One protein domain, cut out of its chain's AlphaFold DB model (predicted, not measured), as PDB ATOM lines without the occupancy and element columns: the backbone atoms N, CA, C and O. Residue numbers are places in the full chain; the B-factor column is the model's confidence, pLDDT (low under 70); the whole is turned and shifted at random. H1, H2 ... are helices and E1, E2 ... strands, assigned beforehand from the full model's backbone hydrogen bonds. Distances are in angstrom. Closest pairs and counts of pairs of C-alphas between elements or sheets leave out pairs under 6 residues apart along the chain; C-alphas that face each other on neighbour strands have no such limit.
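AT A GLANCE: This is residues 11 to 73 of the 507 residues of the protein "Tail_spike_N domain-containing protein" of Morganella psychrotolerans (UniProt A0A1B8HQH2). A small antiparallel hairpin, E1 and E2, packs beside the last part of helix H1, where the long helix H2 begins; residues 54 to 73, mostly H2, stick out as a free arm. The 63 printed residues run H1, E1, E2, H2, mostly helix, and form an extended rod of 63 by 19 by 15 A with a radius of gyration of the C-alphas of 18.3 A.

IN THESE COORDINATES: E1 is residues 35 to 37 and E2 43 to 45. H2, residues 47 to 71, measures 36.1 A and ends at C-alpha 71 (8.887, -10.374, 19.758). H1, residues 15 to 30, measures 23.3 A from C-alpha 15 (-27.768, -3.556, 65.548).

HOW THE PARTS SIT: In the hairpin, N 36 and O 44 are 2.8 A apart, within hydrogen-bond range. The closest C-alphas of H1 and E1, Phe 28 and Tyr 36, are 6.7 A apart. H1 and H2 only just touch, only at their ends, with 3 pairs of C-alphas within 8 A, the closest Val 29 and Ile 47 at 5.7 A; they run the same way at a steep tilt of 43 degrees. Every O i to N i+4 pair is within range in H2, 10 of 12 in H1.

THE WHOLE: The printed part has no cut, its three links are tight, and no printed residue is under 70.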
ATOM      1  N   PRO A  11     -25.726  -3.488  52.252       83.75
ATOM      2  CA  PRO A  11     -25.489  -3.209  53.681       83.75
ATOM      3  C   PRO A  11     -26.759  -3.240  54.563       83.75
ATOM      4  O   PRO A  11     -27.865  -3.033  54.083       83.75
ATOM      5  N   SER A  12     -26.599  -3.471  55.880       84.25
ATOM      6  CA  SER A  12     -27.703  -3.381  56.861       84.25
ATOM      7  C   SER A  12     -27.265  -2.661  58.134       84.25
ATOM      8  O   SER A  12     -26.169  -2.908  58.638       84.25
ATOM      9  N   GLU A  13     -28.156  -1.817  58.656       85.88
ATOM     10  CA  GLU A  13     -27.983  -1.031  59.884       85.88
ATOM     11  C   GLU A  13     -28.565  -1.718  61.131       85.88
ATOM     12  O   GLU A  13     -28.545  -1.155  62.225       85.88
ATOM     13  N   ALA A  14     -29.102  -2.939  61.003       85.56
ATOM     14  CA  ALA A  14     -29.656  -3.640  62.154       85.56
ATOM     15  C   ALA A  14     -28.562  -3.846  63.226       85.56
ATOM     16  O   ALA A  14     -27.488  -4.364  62.905       85.56
ATOM     17  N   PRO A  15     -28.814  -3.540  64.517       86.00
ATOM     18  CA  PRO A  15     -27.768  -3.556  65.548       86.00
ATOM     19  C   PRO A  15     -27.002  -4.883  65.683       86.00
ATOM     20  O   PRO A  15     -25.814  -4.898  65.994       86.00
ATOM     21  N   ARG A  16     -27.667  -6.015  65.422       83.75
ATOM     22  CA  ARG A  16     -27.046  -7.353  65.431       83.75
ATOM     23  C   ARG A  16     -26.152  -7.625  64.214       83.75
ATOM     24  O   ARG A  16     -25.171  -8.351  64.346       83.75
ATOM     25  N   ASP A  17     -26.443  -7.002  63.075       87.06
ATOM     26  CA  ASP A  17     -25.632  -7.118  61.860       87.06
ATOM     27  C   ASP A  17     -24.375  -6.261  61.960       87.06
ATOM     28  O   ASP A  17     -23.327  -6.682  61.487       87.06
ATOM     29  N   LEU A  18     -24.437  -5.113  62.647       85.56
ATOM     30  CA  LEU A  18     -23.262  -4.273  62.903       85.56
ATOM     31  C   LEU A  18     -22.156  -5.038  63.646       85.56
ATOM     32  O   LEU A  18     -20.992  -4.937  63.268       85.56
ATOM     33  N   LYS A  19     -22.516  -5.864  64.642       85.88
ATOM     34  CA  LYS A  19     -21.558  -6.728  65.357       85.88
ATOM     35  C   LYS A  19     -20.935  -7.797  64.450       85.88
ATOM     36  O   LYS A  19     -19.756  -8.106  64.585       85.88
ATOM     37  N   PHE A  20     -21.720  -8.398  63.557       87.00
ATOM     38  CA  PHE A  20     -21.189  -9.366  62.594       87.00
ATOM     39  C   PHE A  20     -20.263  -8.674  61.585       87.00
ATOM     40  O   PHE A  20     -19.154  -9.144  61.343       87.00
ATOM     41  N   ASN A  21     -20.688  -7.525  61.051       86.62
ATOM     42  CA  ASN A  21     -19.919  -6.740  60.091       86.62
ATOM     43  C   ASN A  21     -18.575  -6.295  60.688       86.62
ATOM     44  O   ASN A  21     -17.568  -6.386  59.998       86.62
ATOM     45  N   SER A  22     -18.518  -5.886  61.964       87.00
ATOM     46  CA  SER A  22     -17.248  -5.511  62.604       87.00
ATOM     47  C   SER A  22     -16.278  -6.690  62.741       87.00
ATOM     48  O   SER A  22     -15.086  -6.514  62.509       87.00
ATOM     49  N   GLY A  23     -16.772  -7.901  63.024       87.88
ATOM     50  CA  GLY A  23     -15.950  -9.119  62.992       87.88
ATOM     51  C   GLY A  23     -15.448  -9.467  61.586       87.88
ATOM     52  O   GLY A  23     -14.328  -9.939  61.428       87.88
ATOM     53  N   LYS A  24     -16.238  -9.177  60.545       90.38
ATOM     54  CA  LYS A  24     -15.808  -9.340  59.148       90.38
ATOM     55  C   LYS A  24     -14.805  -8.286  58.690       90.38
ATOM     56  O   LYS A  24     -13.959  -8.606  57.867       90.38
ATOM     57  N   ILE A  25     -14.847  -7.072  59.239       90.12
ATOM     58  CA  ILE A  25     -13.788  -6.076  59.026       90.12
ATOM     59  C   ILE A  25     -12.475  -6.535  59.672       90.12
ATOM     60  O   ILE A  25     -11.426  -6.416  59.048       90.12
ATOM     61  N   ASP A  26     -12.519  -7.109  60.875       90.88
ATOM     62  CA  ASP A  26     -11.329  -7.692  61.508       90.88
ATOM     63  C   ASP A  26     -10.742  -8.843  60.667       90.88
ATOM     64  O   ASP A  26      -9.542  -8.858  60.387       90.88
ATOM     65  N   GLU A  27     -11.594  -9.742  60.160       91.88
ATOM     66  CA  GLU A  27     -11.203 -10.818  59.236       91.88
ATOM     67  C   GLU A  27     -10.636 -10.269  57.913       91.88
ATOM     68  O   GLU A  27      -9.606 -10.742  57.443       91.88
ATOM     69  N   PHE A  28     -11.248  -9.231  57.338       93.19
ATOM     70  CA  PHE A  28     -10.755  -8.553  56.136       93.19
ATOM     71  C   PHE A  28      -9.341  -7.983  56.320       93.19
ATOM     72  O   PHE A  28      -8.515  -8.102  55.411       93.19
ATOM     73  N   VAL A  29      -9.062  -7.370  57.478       93.88
ATOM     74  CA  VAL A  29      -7.788  -6.685  57.745       93.88
ATOM     75  C   VAL A  29      -6.681  -7.643  58.183       93.88
ATOM     76  O   VAL A  29      -5.530  -7.456  57.792       93.88
ATOM     77  N   THR A  30      -7.000  -8.641  59.011       91.19
ATOM     78  CA  THR A  30      -5.985  -9.441  59.722       91.19
ATOM     79  C   THR A  30      -5.829 -10.868  59.203       91.19
ATOM     80  O   THR A  30      -4.809 -11.510  59.474       91.19
ATOM     81  N   SER A  31      -6.810 -11.392  58.459       93.06
ATOM     82  CA  SER A  31      -6.761 -12.770  57.977       93.06
ATOM     83  C   SER A  31      -5.682 -12.960  56.914       93.06
ATOM     84  O   SER A  31      -5.512 -12.147  56.009       93.06
ATOM     85  N   LYS A  32      -4.990 -14.103  56.991       93.25
ATOM     86  CA  LYS A  32      -4.058 -14.574  55.953       93.25
ATOM     87  C   LYS A  32      -4.760 -15.309  54.809       93.25
ATOM     88  O   LYS A  32      -4.124 -15.640  53.811       93.25
ATOM     89  N   ALA A  33      -6.047 -15.627  54.964       93.25
ATOM     90  CA  ALA A  33      -6.847 -16.163  53.872       93.25
ATOM     91  C   ALA A  33      -7.084 -15.063  52.832       93.25
ATOM     92  O   ALA A  33      -7.153 -13.894  53.191       93.25
ATOM     93  N   ARG A  34      -7.224 -15.423  51.553       93.19
ATOM     94  CA  ARG A  34      -7.446 -14.451  50.462       93.19
ATOM     95  C   ARG A  34      -8.873 -13.921  50.408       93.19
ATOM     96  O   ARG A  34      -9.113 -12.857  49.848       93.19
ATOM     97  N   GLU A  35      -9.807 -14.671  50.971       95.44
ATOM     98  CA  GLU A  35     -11.230 -14.393  50.890       95.44
ATOM     99  C   GLU A  35     -11.886 -14.532  52.260       95.44
ATOM    100  O   GLU A  35     -11.437 -15.313  53.102       95.44
ATOM    101  N   TYR A  36     -12.967 -13.786  52.455       93.19
ATOM    102  CA  TYR A  36     -13.896 -13.935  53.563       93.19
ATOM    103  C   TYR A  36     -15.332 -13.925  53.033       93.19
ATOM    104  O   TYR A  36     -15.627 -13.358  51.982       93.19
ATOM    105  N   PHE A  37     -16.246 -14.539  53.779       91.69
ATOM    106  CA  PHE A  37     -17.660 -14.614  53.404       91.69
ATOM    107  C   PHE A  37     -18.505 -13.662  54.248       91.69
ATOM    108  O   PHE A  37     -18.331 -13.589  55.471       91.69
ATOM    109  N   ASP A  38     -19.434 -12.953  53.608       89.31
ATOM    110  CA  ASP A  38     -20.422 -12.121  54.297       89.31
ATOM    111  C   ASP A  38     -21.581 -12.944  54.896       89.31
ATOM    112  O   ASP A  38     -21.599 -14.175  54.857       89.31
ATOM    113  N   ARG A  39     -22.569 -12.260  55.488       86.81
ATOM    114  CA  ARG A  39     -23.720 -12.909  56.149       86.81
ATOM    115  C   ARG A  39     -24.663 -13.637  55.190       86.81
ATOM    116  O   ARG A  39     -25.422 -14.496  55.631       86.81
ATOM    117  N   SER A  40     -24.625 -13.287  53.909       87.19
ATOM    118  CA  SER A  40     -25.398 -13.923  52.844       87.19
ATOM    119  C   SER A  40     -24.593 -15.025  52.145       87.19
ATOM    120  O   SER A  40     -25.082 -15.618  51.186       87.19
ATOM    121  N   GLY A  41     -23.372 -15.311  52.615       86.62
ATOM    122  CA  GLY A  41     -22.488 -16.329  52.052       86.62
ATOM    123  C   GLY A  41     -21.757 -15.889  50.782       86.62
ATOM    124  O   GLY A  41     -21.188 -16.737  50.098       86.62
ATOM    125  N   LYS A  42     -21.753 -14.595  50.441       89.31
ATOM    126  CA  LYS A  42     -21.013 -14.084  49.280       89.31
ATOM    127  C   LYS A  42     -19.540 -13.875  49.645       89.31
ATOM    128  O   LYS A  42     -19.244 -13.334  50.710       89.31
ATOM    129  N   SER A  43     -18.641 -14.315  48.761       93.31
ATOM    130  CA  SER A  43     -17.187 -14.163  48.913       93.31
ATOM    131  C   SER A  43     -16.726 -12.738  48.586       93.31
ATOM    132  O   SER A  43     -17.235 -12.112  47.651       93.31
ATOM    133  N   HIS A  44     -15.759 -12.247  49.359       92.19
ATOM    134  CA  HIS A  44     -15.083 -10.957  49.220       92.19
ATOM    135  C   HIS A  44     -13.585 -11.132  49.490       92.19
ATOM    136  O   HIS A  44     -13.196 -11.998  50.268       92.19
ATOM    137  N   LEU A  45     -12.739 -10.292  48.892       95.19
ATOM    138  CA  LEU A  45     -11.289 -10.346  49.109       95.19
ATOM    139  C   LEU A  45     -10.900  -9.734  50.455       95.19
ATOM    140  O   LEU A  45     -11.407  -8.679  50.823       95.19
ATOM    141  N   THR A  46      -9.951 -10.357  51.147       96.50
ATOM    142  CA  THR A  46      -9.228  -9.750  52.278       96.50
ATOM    143  C   THR A  46      -8.123  -8.815  51.775       96.50
ATOM    144  O   THR A  46      -7.816  -8.781  50.579       96.50
ATOM    145  N   ILE A  47      -7.454  -8.091  52.681       95.25
ATOM    146  CA  ILE A  47      -6.244  -7.323  52.341       95.25
ATOM    147  C   ILE A  47      -5.166  -8.218  51.717       95.25
ATOM    148  O   ILE A  47      -4.553  -7.829  50.725       95.25
ATOM    149  N   GLU A  48      -4.957  -9.422  52.247       95.00
ATOM    150  CA  GLU A  48      -3.982 -10.371  51.694       95.00
ATOM    151  C   GLU A  48      -4.403 -10.896  50.314       95.00
ATOM    152  O   GLU A  48      -3.566 -11.034  49.423       95.00
ATOM    153  N   GLY A  49      -5.703 -11.110  50.084       95.38
ATOM    154  CA  GLY A  49      -6.228 -11.433  48.755       95.38
ATOM    155  C   GLY A  49      -5.969 -10.327  47.731       95.38
ATOM    156  O   GLY A  49      -5.522 -10.606  46.618       95.38
ATOM    157  N   MET A  50      -6.187  -9.067  48.118       95.00
ATOM    158  CA  MET A  50      -5.923  -7.914  47.252       95.00
ATOM    159  C   MET A  50      -4.430  -7.717  46.974       95.00
ATOM    160  O   MET A  50      -4.068  -7.500  45.820       95.00
ATOM    161  N   LYS A  51      -3.555  -7.830  47.986       94.06
ATOM    162  CA  LYS A  51      -2.095  -7.772  47.791       94.06
ATOM    163  C   LYS A  51      -1.628  -8.839  46.815       94.06
ATOM    164  O   LYS A  51      -0.939  -8.518  45.855       94.06
ATOM    165  N   TRP A  52      -2.076 -10.078  47.017       93.75
ATOM    166  CA  TRP A  52      -1.735 -11.178  46.126       93.75
ATOM    167  C   TRP A  52      -2.177 -10.892  44.687       93.75
ATOM    168  O   TRP A  52      -1.391 -11.080  43.766       93.75
ATOM    169  N   MET A  53      -3.397 -10.385  44.471       93.38
ATOM    170  CA  MET A  53      -3.835 -10.001  43.123       93.38
ATOM    171  C   MET A  53      -2.958  -8.905  42.513       93.38
ATOM    172  O   MET A  53      -2.586  -9.015  41.349       93.38
ATOM    173  N   VAL A  54      -2.618  -7.864  43.277       93.38
ATOM    174  CA  VAL A  54      -1.746  -6.781  42.799       93.38
ATOM    175  C   VAL A  54      -0.369  -7.325  42.421       93.38
ATOM    176  O   VAL A  54       0.133  -7.009  41.346       93.38
ATOM    177  N   GLU A  55       0.214  -8.192  43.247       92.19
ATOM    178  CA  GLU A  55       1.485  -8.858  42.953       92.19
ATOM    179  C   GLU A  55       1.399  -9.707  41.681       92.19
ATOM    180  O   GLU A  55       2.269  -9.604  40.821       92.19
ATOM    181  N   GLN A  56       0.330 -10.489  41.505       90.62
ATOM    182  CA  GLN A  56       0.129 -11.274  40.283       90.62
ATOM    183  C   GLN A  56       0.000 -10.392  39.037       90.62
ATOM    184  O   GLN A  56       0.585 -10.711  38.003       90.62
ATOM    185  N   VAL A  57      -0.735  -9.280  39.120       90.50
ATOM    186  CA  VAL A  57      -0.875  -8.329  38.007       90.50
ATOM    187  C   VAL A  57       0.478  -7.712  37.655       90.50
ATOM    188  O   VAL A  57       0.826  -7.648  36.478       90.50
ATOM    189  N   ILE A  58       1.268  -7.320  38.656       88.06
ATOM    190  CA  ILE A  58       2.616  -6.776  38.454       88.06
ATOM    191  C   ILE A  58       3.531  -7.810  37.788       88.06
ATOM    192  O   ILE A  58       4.226  -7.477  36.830       88.06
ATOM    193  N   GLU A  59       3.535  -9.056  38.263       88.00
ATOM    194  CA  GLU A  59       4.362 -10.117  37.676       88.00
ATOM    195  C   GLU A  59       3.937 -10.450  36.243       88.00
ATOM    196  O   GLU A  59       4.786 -10.572  35.361       88.00
ATOM    197  N   THR A  60       2.632 -10.498  35.975       85.50
ATOM    198  CA  THR A  60       2.109 -10.721  34.619       85.50
ATOM    199  C   THR A  60       2.554  -9.603  33.677       85.50
ATOM    200  O   THR A  60       3.091  -9.873  32.607       85.50
ATOM    201  N   PHE A  61       2.441  -8.344  34.110       85.56
ATOM    202  CA  PHE A  61       2.858  -7.194  33.309       85.56
ATOM    203  C   PHE A  61       4.357  -7.225  32.973       85.56
ATOM    204  O   PHE A  61       4.751  -6.909  31.851       85.56
ATOM    205  N   LYS A  62       5.209  -7.652  33.918       83.25
ATOM    206  CA  LYS A  62       6.651  -7.836  33.669       83.25
ATOM    207  C   LYS A  62       6.914  -8.906  32.608       83.25
ATOM    208  O   LYS A  62       7.773  -8.711  31.748       83.25
ATOM    209  N   VAL A  63       6.202 -10.033  32.675       84.00
ATOM    210  CA  VAL A  63       6.340 -11.128  31.706       84.00
ATOM    211  C   VAL A  63       5.904 -10.671  30.316       84.00
ATOM    212  O   VAL A  63       6.669 -10.838  29.366       84.00
ATOM    213  N   ASP A  64       4.737 -10.040  30.203       85.06
ATOM    214  CA  ASP A  64       4.190  -9.573  28.925       85.06
ATOM    215  C   ASP A  64       5.104  -8.536  28.261       85.06
ATOM    216  O   ASP A  64       5.376  -8.611  27.062       85.06
ATOM    217  N   MET A  65       5.655  -7.609  29.049       81.69
ATOM    218  CA  MET A  65       6.608  -6.618  28.553       81.69
ATOM    219  C   MET A  65       7.888  -7.276  28.016       81.69
ATOM    220  O   MET A  65       8.348  -6.933  26.926       81.69
ATOM    221  N   ASN A  66       8.444  -8.262  28.729       82.00
ATOM    222  CA  ASN A  66       9.618  -9.002  28.257       82.00
ATOM    223  C   ASN A  66       9.321  -9.792  26.972       82.00
ATOM    224  O   ASN A  66      10.159  -9.831  26.072       82.00
ATOM    225  N   GLN A  67       8.130 -10.383  26.851       84.19
ATOM    226  CA  GLN A  67       7.716 -11.074  25.628       84.19
ATOM    227  C   GLN A  67       7.570 -10.110  24.447       84.19
ATOM    228  O   GLN A  67       8.011 -10.434  23.346       84.19
ATOM    229  N   ALA A  68       7.028  -8.908  24.660       81.06
ATOM    230  CA  ALA A  68       6.931  -7.886  23.619       81.06
ATOM    231  C   ALA A  68       8.316  -7.439  23.111       81.06
ATOM    232  O   ALA A  68       8.516  -7.297  21.905       81.06
ATOM    233  N   ILE A  69       9.290  -7.283  24.013       81.94
ATOM    234  CA  ILE A  69      10.685  -6.959  23.668       81.94
ATOM    235  C   ILE A  69      11.317  -8.071  22.818       81.94
ATOM    236  O   ILE A  69      11.952  -7.789  21.799       81.94
ATOM    237  N   ILE A  70      11.114  -9.333  23.208       84.12
ATOM    238  CA  ILE A  70      11.621 -10.495  22.465       84.12
ATOM    239  C   ILE A  70      10.951 -10.595  21.091       84.12
ATOM    240  O   ILE A  70      11.633 -10.804  20.089       84.12
ATOM    241  N   ALA A  71       9.634 -10.390  21.016       78.69
ATOM    242  CA  ALA A  71       8.887 -10.374  19.758       78.69
ATOM    243  C   ALA A  71       9.345  -9.244  18.818       78.69
ATOM    244  O   ALA A  71       9.333  -9.417  17.601       78.69
ATOM    245  N   ALA A  72       9.809  -8.119  19.371       79.06
ATOM    246  CA  ALA A  72      10.436  -7.033  18.620       79.06
ATOM    247  C   ALA A  72      11.875  -7.350  18.149       79.06
ATOM    248  O   ALA A  72      12.490  -6.527  17.473       79.06
ATOM    249  N   GLY A  73      12.410  -8.535  18.470       84.38
ATOM    250  CA  GLY A  73      13.706  -9.028  17.992       84.38
ATOM    251  C   GLY A  73      14.901  -8.724  18.901       84.38
ATOM    252  O   GLY A  73      16.042  -8.983  18.506       84.38
TER     253      GLY A  73